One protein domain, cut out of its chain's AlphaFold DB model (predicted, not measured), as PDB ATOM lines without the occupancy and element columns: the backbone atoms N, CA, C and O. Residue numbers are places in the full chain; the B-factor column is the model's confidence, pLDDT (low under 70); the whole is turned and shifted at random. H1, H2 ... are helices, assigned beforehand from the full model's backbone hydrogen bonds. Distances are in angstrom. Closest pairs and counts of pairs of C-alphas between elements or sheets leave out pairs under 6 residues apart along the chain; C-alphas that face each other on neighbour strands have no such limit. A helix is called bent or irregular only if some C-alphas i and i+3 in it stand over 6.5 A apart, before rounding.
ATOM      1  N   VAL A  39     228.223 203.988 224.176       84.31
ATOM      2  CA  VAL A  39     227.465 203.181 225.147       84.31
ATOM      3  C   VAL A  39     226.734 204.090 226.136       84.31
ATOM      4  O   VAL A  39     225.560 203.873 226.443       84.31
ATOM      5  N   SER A  40     227.405 205.138 226.608       86.62
ATOM      6  CA  SER A  40     226.853 206.136 227.526       86.62
ATOM      7  C   SER A  40     225.698 206.901 226.883       86.62
ATOM      8  O   SER A  40     224.665 207.081 227.523       86.62
ATOM      9  N   LEU A  41     225.803 207.237 225.591       87.12
ATOM     10  CA  LEU A  41     224.716 207.850 224.822       87.12
ATOM     11  C   LEU A  41     223.439 206.999 224.830       87.12
ATOM     12  O   LEU A  41     222.352 207.546 224.998       87.12
ATOM     13  N   ILE A  42     223.545 205.672 224.691       88.62
ATOM     14  CA  ILE A  42     222.369 204.788 224.752       88.62
ATOM     15  C   ILE A  42     221.775 204.761 226.154       88.62
ATOM     16  O   ILE A  42     220.554 204.813 226.301       88.62
ATOM     17  N   ASN A  43     222.617 204.690 227.185       87.38
ATOM     18  CA  ASN A  43     222.146 204.690 228.566       87.38
ATOM     19  C   ASN A  43     221.408 205.995 228.900       87.38
ATOM     20  O   ASN A  43     220.328 205.957 229.484       87.38
ATOM     21  N   GLU A  44     221.940 207.140 228.475       89.94
ATOM     22  CA  GLU A  44     221.273 208.433 228.637       89.94
ATOM     23  C   GLU A  44     219.988 208.538 227.807       89.94
ATOM     24  O   GLU A  44     218.983 209.056 228.297       89.94
ATOM     25  N   PHE A  45     219.988 208.024 226.573       90.12
ATOM     26  CA  PHE A  45     218.793 207.990 225.731       90.12
ATOM     27  C   PHE A  45     217.683 207.153 226.371       90.12
ATOM     28  O   PHE A  45     216.540 207.599 226.433       90.12
ATOM     29  N   ARG A  46     218.029 205.982 226.923       87.31
ATOM     30  CA  ARG A  46     217.094 205.102 227.636       87.31
ATOM     31  C   ARG A  46     216.426 205.818 228.809       87.31
ATOM     32  O   ARG A  46     215.226 205.670 228.997       87.31
ATOM     33  N   VAL A  47     217.193 206.593 229.578       86.19
ATOM     34  CA  VAL A  47     216.664 207.376 230.709       86.19
ATOM     35  C   VAL A  47     215.769 208.519 230.228       86.19
ATOM     36  O   VAL A  47     214.775 208.828 230.876       86.19
ATOM     37  N   LYS A  48     216.104 209.159 229.102       87.00
ATOM     38  CA  LYS A  48     215.342 210.299 228.579       87.00
ATOM     39  C   LYS A  48     214.024 209.897 227.913       87.00
ATOM     40  O   LYS A  48     213.055 210.639 228.041       87.00
ATOM     41  N   ASP A  49     214.005 208.803 227.152       80.62
ATOM     42  CA  ASP A  49     212.835 208.419 226.352       80.62
ATOM     43  C   ASP A  49     211.723 207.768 227.201       80.62
ATOM     44  O   ASP A  49     210.587 207.778 226.751       80.62
ATOM     45  N   ASP A  50     212.031 207.269 228.414       79.25
ATOM     46  CA  ASP A  50     211.144 206.665 229.449       79.25
ATOM     47  C   ASP A  50     209.908 205.890 228.933       79.25
ATOM     48  O   ASP A  50     208.848 205.831 229.555       79.25
ATOM     49  N   ASP A  51     210.047 205.282 227.756       86.44
ATOM     50  CA  ASP A  51     209.023 204.506 227.076       86.44
ATOM     51  C   ASP A  51     209.345 203.019 227.260       86.44
ATOM     52  O   ASP A  51     210.449 202.541 226.954       86.44
ATOM     53  N   ALA A  52     208.369 202.269 227.776       86.69
ATOM     54  CA  ALA A  52     208.504 200.841 228.036       86.69
ATOM     55  C   ALA A  52     208.854 200.049 226.763       86.69
ATOM     56  O   ALA A  52     209.688 199.144 226.824       86.69
ATOM     57  N   ASN A  53     208.296 200.428 225.609       86.69
ATOM     58  CA  ASN A  53     208.538 199.754 224.334       86.69
ATOM     59  C   ASN A  53     209.961 200.024 223.824       86.69
ATOM     60  O   ASN A  53     210.600 199.145 223.245       86.69
ATOM     61  N   VAL A  54     210.489 201.230 224.062       88.19
ATOM     62  CA  VAL A  54     211.881 201.571 223.722       88.19
ATOM     63  C   VAL A  54     212.856 200.824 224.619       88.19
ATOM     64  O   VAL A  54     213.853 200.288 224.133       88.19
ATOM     65  N   SER A  55     212.554 200.721 225.915       88.69
ATOM     66  CA  SER A  55     213.350 199.903 226.836       88.69
ATOM     67  C   SER A  55     213.356 198.428 226.429       88.69
ATOM     68  O   SER A  55     214.425 197.821 226.399       88.69
ATOM     69  N   GLU A  56     212.205 197.862 226.055       88.88
ATOM     70  CA  GLU A  56     212.116 196.484 225.563       88.88
ATOM     71  C   GLU A  56     212.935 196.280 224.277       88.88
ATOM     72  O   GLU A  56     213.705 195.321 224.181       88.88
ATOM     73  N   PHE A  57     212.844 197.208 223.318       89.38
ATOM     74  CA  PHE A  57     213.644 197.181 222.091       89.38
ATOM     75  C   PHE A  57     215.150 197.154 222.375       89.38
ATOM     76  O   PHE A  57     215.865 196.284 221.866       89.38
ATOM     77  N   LEU A  58     215.633 198.075 223.214       91.06
ATOM     78  CA  LEU A  58     217.048 198.152 223.576       91.06
ATOM     79  C   LEU A  58     217.505 196.900 224.336       91.06
ATOM     80  O   LEU A  58     218.616 196.420 224.115       91.06
ATOM     81  N   GLU A  59     216.659 196.322 225.191       90.12
ATOM     82  CA  GLU A  59     216.971 195.075 225.892       90.12
ATOM     83  C   GLU A  59     217.074 193.872 224.952       90.12
ATOM     84  O   GLU A  59     218.005 193.072 225.087       90.12
ATOM     85  N   LEU A  60     216.157 193.734 223.992       89.75
ATOM     86  CA  LEU A  60     216.201 192.667 222.990       89.75
ATOM     87  C   LEU A  60     217.476 192.758 222.148       89.75
ATOM     88  O   LEU A  60     218.198 191.765 222.006       89.75
ATOM     89  N   LEU A  61     217.789 193.956 221.652       90.50
ATOM     90  CA  LEU A  61     218.993 194.192 220.862       90.50
ATOM     91  C   LEU A  61     220.263 193.993 221.702       90.50
ATOM     92  O   LEU A  61     221.229 193.399 221.228       90.50
ATOM     93  N   GLY A  62     220.242 194.392 222.976       91.88
ATOM     94  CA  GLY A  62     221.332 194.164 223.924       91.88
ATOM     95  C   GLY A  62     221.588 192.682 224.219       91.88
ATOM     96  O   GLY A  62     222.745 192.266 224.312       91.88
ATOM     97  N   ARG A  63     220.538 191.853 224.309       91.19
ATOM     98  CA  ARG A  63     220.685 190.390 224.441       91.19
ATOM     99  C   ARG A  63     221.355 189.788 223.211       91.19
ATOM    100  O   ARG A  63     222.255 188.967 223.371       91.19
ATOM    101  N   TRP A  64     220.947 190.207 222.012       92.44
ATOM    102  CA  TRP A  64     221.581 189.768 220.769       92.44
ATOM    103  C   TRP A  64     223.045 190.219 220.691       92.44
ATOM    104  O   TRP A  64     223.922 189.398 220.437       92.44
ATOM    105  N   ALA A  65     223.329 191.488 220.997       89.56
ATOM    106  CA  ALA A  65     224.681 192.043 220.992       89.56
ATOM    107  C   ALA A  65     225.618 191.232 221.906       89.56
ATOM    108  O   ALA A  65     226.686 190.791 221.482       89.56
ATOM    109  N   LYS A  66     225.158 190.915 223.123       90.25
ATOM    110  CA  LYS A  66     225.906 190.090 224.080       90.25
ATOM    111  C   LYS A  66     226.194 188.675 223.565       90.25
ATOM    112  O   LYS A  66     227.259 188.140 223.849       90.25
ATOM    113  N   GLN A  67     225.274 188.062 222.814       90.81
ATOM    114  CA  GLN A  67     225.505 186.749 222.191       90.81
ATOM    115  C   GLN A  67     226.592 186.789 221.108       90.81
ATOM    116  O   GLN A  67     227.200 185.761 220.831       90.81
ATOM    117  N   GLN A  68     226.833 187.959 220.516       84.06
ATOM    118  CA  GLN A  68     227.866 188.192 219.505       84.06
ATOM    119  C   GLN A  68     229.164 188.768 220.099       84.06
ATOM    120  O   GLN A  68     229.997 189.267 219.349       84.06
ATOM    121  N   ASP A  69     229.318 188.753 221.430       81.25
ATOM    122  CA  ASP A  69     230.453 189.357 222.146       81.25
ATOM    123  C   ASP A  69     230.715 190.825 221.749       81.25
ATOM    124  O   ASP A  69     231.848 191.297 221.630       81.25
ATOM    125  N   ARG A  70     229.631 191.576 221.514       82.88
ATOM    126  CA  ARG A  70     229.680 193.016 221.249       82.88
ATOM    127  C   ARG A  70     228.785 193.780 222.224       82.88
ATOM    128  O   ARG A  70     227.735 193.280 222.633       82.88
ATOM    129  N   PRO A  71     229.157 195.007 222.608       85.38
ATOM    130  CA  PRO A  71     228.264 195.869 223.366       85.38
ATOM    131  C   PRO A  71     227.123 196.385 222.480       85.38
ATOM    132  O   PRO A  71     227.228 196.427 221.252       85.38
ATOM    133  N   LEU A  72     226.040 196.806 223.130       88.38
ATOM    134  CA  LEU A  72     225.001 197.605 222.497       88.38
ATOM    135  C   LEU A  72     225.549 199.026 222.314       88.38
ATOM    136  O   LEU A  72     225.709 199.751 223.295       88.38
ATOM    137  N   ASP A  73     225.888 199.380 221.079       86.56
ATOM    138  CA  ASP A  73     226.376 200.700 220.690       86.56
ATOM    139  C   ASP A  73     225.395 201.420 219.764       86.56
ATOM    140  O   ASP A  73     224.438 200.844 219.234       86.56
ATOM    141  N   ILE A  74     225.590 202.732 219.658       86.00
ATOM    142  CA  ILE A  74     224.666 203.628 218.975       86.00
ATOM    143  C   ILE A  74     224.537 203.281 217.494       86.00
ATOM    144  O   ILE A  74     223.438 203.354 216.941       86.00
ATOM    145  N   GLU A  75     225.630 202.819 216.878       84.44
ATOM    146  CA  GLU A  75     225.639 202.377 215.492       84.44
ATOM    147  C   GLU A  75     224.714 201.175 215.277       84.44
ATOM    148  O   GLU A  75     223.900 201.202 214.354       84.44
ATOM    149  N   LEU A  76     224.755 200.164 216.159       87.12
ATOM    150  CA  LEU A  76     223.863 199.001 216.073       87.12
ATOM    151  C   LEU A  76     222.390 199.390 216.210       87.12
ATOM    152  O   LEU A  76     221.537 198.876 215.481       87.12
ATOM    153  N   VAL A  77     222.085 200.279 217.158       90.31
ATOM    154  CA  VAL A  77     220.715 200.747 217.403       90.31
ATOM    155  C   VAL A  77     220.180 201.464 216.167       90.31
ATOM    156  O   VAL A  77     219.082 201.157 215.701       90.31
ATOM    157  N   LEU A  78     220.961 202.383 215.604       87.50
ATOM    158  CA  LEU A  78     220.536 203.184 214.462       87.50
ATOM    159  C   LEU A  78     220.463 202.379 213.168       87.50
ATOM    160  O   LEU A  78     219.507 202.553 212.414       87.50
ATOM    161  N   GLU A  79     221.404 201.464 212.932       86.19
ATOM    162  CA  GLU A  79     221.334 200.519 211.815       86.19
ATOM    163  C   GLU A  79     220.056 199.675 211.899       86.19
ATOM    164  O   GLU A  79     219.315 199.557 210.921       86.19
ATOM    165  N   THR A  80     219.761 199.132 213.083       88.31
ATOM    166  CA  THR A  80     218.570 198.304 213.300       88.31
ATOM    167  C   THR A  80     217.292 199.111 213.073       88.31
ATOM    168  O   THR A  80     216.405 198.659 212.351       88.31
ATOM    169  N   LEU A  81     217.201 200.325 213.625       88.56
ATOM    170  CA  LEU A  81     216.041 201.200 213.433       88.56
ATOM    171  C   LEU A  81     215.859 201.619 211.973       88.56
ATOM    172  O   LEU A  81     214.729 201.619 211.493       88.56
ATOM    173  N   GLN A  82     216.943 201.916 211.253       86.56
ATOM    174  CA  GLN A  82     216.878 202.243 209.828       86.56
ATOM    175  C   GLN A  82     216.355 201.055 209.013       86.56
ATOM    176  O   GLN A  82     215.452 201.224 208.200       86.56
ATOM    177  N   ARG A  83     216.850 199.835 209.268       85.81
ATOM    178  CA  ARG A  83     216.347 198.623 208.600       85.81
ATOM    179  C   ARG A  83     214.870 198.357 208.892       85.81
ATOM    180  O   ARG A  83     214.144 197.912 208.009       85.81
ATOM    181  N   LEU A  84     214.421 198.629 210.119       86.56
ATOM    182  CA  LEU A  84     213.013 198.501 210.501       86.56
ATOM    183  C   LEU A  84     212.135 199.580 209.849       86.56
ATOM    184  O   LEU A  84     211.017 199.276 209.436       86.56
ATOM    185  N   ALA A  85     212.629 200.814 209.735       85.62
ATOM    186  CA  ALA A  85     211.936 201.905 209.055       85.62
ATOM    187  C   ALA A  85     211.799 201.638 207.544       85.62
ATOM    188  O   ALA A  85     210.714 201.796 206.981       85.62
ATOM    189  N   ASP A  86     212.856 201.110 206.924       84.81
ATOM    190  CA  ASP A  86     212.909 200.762 205.500       84.81
ATOM    191  C   ASP A  86     212.457 199.317 205.224       84.81
ATOM    192  O   ASP A  86     212.801 198.748 204.189       84.81
ATOM    193  N   TRP A  87     211.680 198.692 206.123       84.69
ATOM    194  CA  TRP A  87     211.358 197.257 206.060       84.69
ATOM    195  C   TRP A  87     210.857 196.803 204.688       84.69
ATOM    196  O   TRP A  87     211.232 195.736 204.221       84.69
ATOM    197  N   LYS A  88     210.039 197.620 204.011       82.62
ATOM    198  CA  LYS A  88     209.494 197.304 202.678       82.62
ATOM    199  C   LYS A  88     210.569 197.098 201.603       82.62
ATOM    200  O   LYS A  88     210.284 196.458 200.597       82.62
ATOM    201  N   GLU A  89     211.752 197.666 201.793       83.06
ATOM    202  CA  GLU A  89     212.902 197.541 200.897       83.06
ATOM    203  C   GLU A  89     213.917 196.494 201.390       83.06
ATOM    204  O   GLU A  89     214.830 196.126 200.648       83.06
ATOM    205  N   ASP A  90     213.779 195.991 202.623       83.50
ATOM    206  CA  ASP A  90     214.655 194.951 203.167       83.50
ATOM    207  C   ASP A  90     214.338 193.598 202.496       83.50
ATOM    208  O   ASP A  90     213.163 193.226 202.383       83.50
ATOM    209  N   PRO A  91     215.351 192.815 202.071       83.25
ATOM    210  CA  PRO A  91     215.143 191.493 201.478       83.25
ATOM    211  C   PRO A  91     214.303 190.536 202.338       83.25
ATOM    212  O   PRO A  91     213.647 189.639 201.806       83.25
ATOM    213  N   LEU A  92     214.305 190.719 203.664       84.44
ATOM    214  CA  LEU A  92     213.537 189.895 204.594       84.44
ATOM    215  C   LEU A  92     212.024 190.159 204.540       84.44
ATOM    216  O   LEU A  92     211.252 189.305 204.977       84.44
ATOM    217  N   SER A  93     211.582 191.267 203.940       81.94
ATOM    218  CA  SER A  93     210.155 191.554 203.737       81.94
ATOM    219  C   SER A  93     209.442 190.525 202.863       81.94
ATOM    220  O   SER A  93     208.252 190.285 203.045       81.94
ATOM    221  N   GLY A  94     210.164 189.842 201.967       82.69
ATOM    222  CA  GLY A  94     209.614 188.738 201.174       82.69
ATOM    223  C   GLY A  94     209.280 187.487 201.996       82.69
ATOM    224  O   GLY A  94     208.556 186.617 201.515       82.69
ATOM    225  N   PHE A  95     209.794 187.392 203.226       83.56
ATOM    226  CA  PHE A  95     209.587 186.259 204.131       83.56
ATOM    227  C   PHE A  95     208.641 186.584 205.294       83.56
ATOM    228  O   PHE A  95     208.185 185.661 205.970       83.56
ATOM    229  N   ALA A  96     208.338 187.863 205.540       79.31
ATOM    230  CA  ALA A  96     207.417 188.281 206.591       79.31
ATOM    231  C   ALA A  96     206.691 189.594 206.246       79.31
ATOM    232  O   ALA A  96     207.307 190.617 205.948       79.31
ATOM    233  N   ASP A  97     205.362 189.581 206.399       71.50
ATOM    234  CA  ASP A  97     204.475 190.713 206.076       71.50
ATOM    235  C   ASP A  97     204.728 191.969 206.926       71.50
ATOM    236  O   ASP A  97     204.313 193.074 206.569       71.50
ATOM    237  N   LYS A  98     205.362 191.813 208.093       67.94
ATOM    238  CA  LYS A  98     205.689 192.897 209.023       67.94
ATOM    239  C   LYS A  98     207.079 192.664 209.610       67.94
ATOM    240  O   LYS A  98     207.439 191.500 209.810       67.94
ATOM    241  N   PRO A  99     207.823 193.736 209.949       66.00
ATOM    242  CA  PRO A  99     208.997 193.581 210.794       66.00
ATOM    243  C   PRO A  99     208.567 192.910 212.104       66.00
ATOM    244  O   PRO A  99     207.403 193.026 212.505       66.00
ATOM    245  N   ILE A 100     209.488 192.197 212.758       64.88
ATOM    246  CA  ILE A 100     209.251 191.603 214.082       64.88
ATOM    247  C   ILE A 100     208.643 192.693 214.971       64.88
ATOM    248  O   ILE A 100     209.275 193.713 215.239       64.88
ATOM    249  N   LYS A 101     207.369 192.521 215.335       59.94
ATOM    250  CA  LYS A 101     206.604 193.547 216.036       59.94
ATOM    251  C   LYS A 101     207.121 193.684 217.458       59.94
ATOM    252  O   LYS A 101     206.990 192.754 218.246       59.94
ATOM    253  N   ILE A 102     207.603 194.873 217.780       63.94
ATOM    254  CA  ILE A 102     207.498 195.405 219.134       63.94
ATOM    255  C   ILE A 102     206.207 196.215 219.119       63.94
ATOM    256  O   ILE A 102     206.109 197.222 218.411       63.94
ATOM    257  N   ASP A 103     205.160 195.696 219.759       66.62
ATOM    258  CA  ASP A 103     203.846 196.335 219.722       66.62
ATOM    259  C   ASP A 103     203.938 197.756 220.311       66.62
ATOM    260  O   ASP A 103     204.523 197.973 221.364       66.62
ATOM    261  N   GLY A 104     203.376 198.743 219.604       68.69
ATOM    262  CA  GLY A 104     203.377 200.144 220.041       68.69
ATOM    263  C   GLY A 104     204.609 200.972 219.656       68.69
ATOM    264  O   GLY A 104     204.630 202.159 219.966       68.69
ATOM    265  N   LEU A 105     205.594 200.403 218.949       78.94
ATOM    266  CA  LEU A 105     206.802 201.121 218.525       78.94
ATOM    267  C   LEU A 105     206.770 201.459 217.025       78.94
ATOM    268  O   LEU A 105     206.722 200.571 216.175       78.94
ATOM    269  N   ASP A 106     206.837 202.753 216.696       87.06
ATOM    270  CA  ASP A 106     207.044 203.232 215.324       87.06
ATOM    271  C   ASP A 106     208.536 203.487 215.064       87.06
ATOM    272  O   ASP A 106     209.134 204.400 215.641       87.06
ATOM    273  N   ALA A 107     209.146 202.667 214.202       86.62
ATOM    274  CA  ALA A 107     210.593 202.683 213.976       86.62
ATOM    275  C   ALA A 107     211.091 204.019 213.410       86.62
ATOM    276  O   ALA A 107     212.142 204.501 213.830       86.62
ATOM    277  N   GLN A 108     210.328 204.646 212.507       86.44
ATOM    278  CA  GLN A 108     210.706 205.926 211.906       86.44
ATOM    279  C   GLN A 108     210.672 207.063 212.933       86.44
ATOM    280  O   GLN A 108     211.594 207.878 212.991       86.44
ATOM    281  N   THR A 109     209.636 207.110 213.772       88.44
ATOM    282  CA  THR A 109     209.533 208.096 214.852       88.44
ATOM    283  C   THR A 109     210.653 207.907 215.870       88.44
ATOM    284  O   THR A 109     211.305 208.882 216.238       88.44
ATOM    285  N   LEU A 110     210.936 206.670 216.294       89.31
ATOM    286  CA  LEU A 110     212.034 206.393 217.225       89.31
ATOM    287  C   LEU A 110     213.405 206.744 216.631       89.31
ATOM    288  O   LEU A 110     214.232 207.345 217.315       89.31
ATOM    289  N   LEU A 111     213.630 206.434 215.354       88.00
ATOM    290  CA  LEU A 111     214.838 206.819 214.627       88.00
ATOM    291  C   LEU A 111     215.047 208.340 214.635       88.00
ATOM    292  O   LEU A 111     216.148 208.804 214.928       88.00
ATOM    293  N   ASN A 112     213.994 209.118 214.369       87.38
ATOM    294  CA  ASN A 112     214.056 210.581 214.402       87.38
ATOM    295  C   ASN A 112     214.331 211.101 215.822       87.38
ATOM    296  O   ASN A 112     215.247 211.900 216.003       87.38
ATOM    297  N   ARG A 113     213.637 210.572 216.844       89.38
ATOM    298  CA  ARG A 113     213.877 210.931 218.257       89.38
ATOM    299  C   ARG A 113     215.319 210.662 218.690       89.38
ATOM    300  O   ARG A 113     215.922 211.494 219.366       89.38
ATOM    301  N   LEU A 114     215.885 209.522 218.290       88.69
ATOM    302  CA  LEU A 114     217.271 209.175 218.594       88.69
ATOM    303  C   LEU A 114     218.255 210.106 217.868       88.69
ATOM    304  O   LEU A 114     219.191 210.598 218.494       88.69
ATOM    305  N   ARG A 115     218.024 210.424 216.586       86.94
ATOM    306  CA  ARG A 115     218.836 211.407 215.842       86.94
ATOM    307  C   ARG A 115     218.809 212.789 216.498       86.94
ATOM    308  O   ARG A 115     219.869 213.390 216.672       86.94
ATOM    309  N   ASP A 116     217.633 213.265 216.902       86.69
ATOM    310  CA  ASP A 116     217.469 214.541 217.611       86.69
ATOM    311  C   ASP A 116     218.202 214.526 218.958       86.69
ATOM    312  O   ASP A 116     218.868 215.494 219.333       86.69
ATOM    313  N   PHE A 117     218.115 213.416 219.696       88.19
ATOM    314  CA  PHE A 117     218.836 213.249 220.953       88.19
ATOM    315  C   PHE A 117     220.351 213.342 220.760       88.19
ATOM    316  O   PHE A 117     220.998 214.128 221.454       88.19
ATOM    317  N   ILE A 118     220.901 212.588 219.803       86.62
ATOM    318  CA  ILE A 118     222.339 212.577 219.506       86.62
ATOM    319  C   ILE A 118     222.792 213.970 219.109       86.62
ATOM    320  O   ILE A 118     223.745 214.489 219.683       86.62
ATOM    321  N   LYS A 119     222.079 214.605 218.177       84.44
ATOM    322  CA  LYS A 119     222.403 215.944 217.690       84.44
ATOM    323  C   LYS A 119     222.532 216.949 218.831       84.44
ATOM    324  O   LYS A 119     223.513 217.675 218.883       84.44
ATOM    325  N   ASN A 120     221.599 216.945 219.779       83.81
ATOM    326  CA  ASN A 120     221.653 217.848 220.930       83.81
ATOM    327  C   ASN A 120     222.778 217.515 221.930       83.81
ATOM    328  O   ASN A 120     223.133 218.370 222.732       83.81
ATOM    329  N   LYS A 121     223.315 216.290 221.919       86.06
ATOM    330  CA  LYS A 121     224.352 215.831 222.858       86.06
ATOM    331  C   LYS A 121     225.777 215.965 222.337       86.06
ATOM    332  O   LYS A 121     226.695 216.074 223.138       86.06
ATOM    333  N   VAL A 122     225.964 215.919 221.021       84.38
ATOM    334  CA  VAL A 122     227.296 215.930 220.394       84.38
ATOM    335  C   VAL A 122     227.691 217.304 219.843       84.38
ATOM    336  O   VAL A 122     228.782 217.459 219.302       84.38
ATOM    337  N   LEU A 123     226.818 218.307 219.956       84.06
ATOM    338  CA  LEU A 123     227.193 219.696 219.715       84.06
ATOM    339  C   LEU A 123     228.108 220.158 220.848       84.06
ATOM    340  O   LEU A 123     227.744 220.075 222.017       84.06
TER     341      LEU A 123
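Overview. This is residues 39 to 123 of the 589 residues of the protein "SIR2_2 domain-containing protein" of Parcubacteria group bacterium 21-54-25 (UniProt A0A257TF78). Two helices, H3 and H5, pack side by side and run opposite ways, and beside them is a looser pair that also runs opposite ways, H1 and H2, with H1 set steeply to H5 and meeting H3 only at a corner of their ends, and H2 set steeply to H3 and near it. Small H4 and the long link after it extend away at one end and add to the length. The 85 printed residues hold five named helices, H1 to H5 in chain order, and no named strand: all helix. The whole is compact, with a radius of gyration of the C-alphas of 13.0 A and spans of 39 by 28 by 23 A.

Arrangement. H1, residues 39 to 49, is close to but not clearly touching H2, residues 52 to 67; the closest C-alphas, of Arg 46 and Ser 55, are 6.5 A apart, at a shallow tilt of 20 degrees, opposite ways. H1 and H3, residues 74 to 85, only just touch, with 3 pairs of C-alphas within 8 A, and only at their ends; the closest are Ile 42 and Ile 74, 6.3 A. H2 is close to but not clearly touching H3, at a steep tilt of 63 degrees; the closest C-alphas, of Leu 61 and Val 77, are 7.6 A apart. H4, residues 91 to 94, is apart from H3. H5, residues 107 to 122, touches H3 with residues 107 to 114 alone, at a shallow tilt of 29 degrees, opposite ways; the closest C-alphas, of Ala 85 and Gln 108, are 5.1 A apart. H5 only just touches H1, with 3 pairs of C-alphas within 8 A, the closest Phe 45 and Phe 117 at 7.1 A. In H1, H2, H3 and H5 every O i to N i+4 pair is within hydrogen-bond range; H4 is too short for one.

Along the chain. H1 begins at C-alpha 39 (227.465, 203.181, 225.147) and is 15.6 A long. H2 measures 22.8 A, H3 16.2 A. H4 is neither bent nor irregular, but only just: C-alphas 91 and 94 are 6.2 A apart. H5, 22.3 A, ends at C-alpha 122 (227.296, 215.930, 220.394).

Size, cuts and confidence. The C-alphas farthest apart, of Phe 95 and Leu 123, are 40.9 A apart. The printed part has no cut. The link from H4 to H5 is long, 12 residues. Confidence is under 70 at residues 98 to 104.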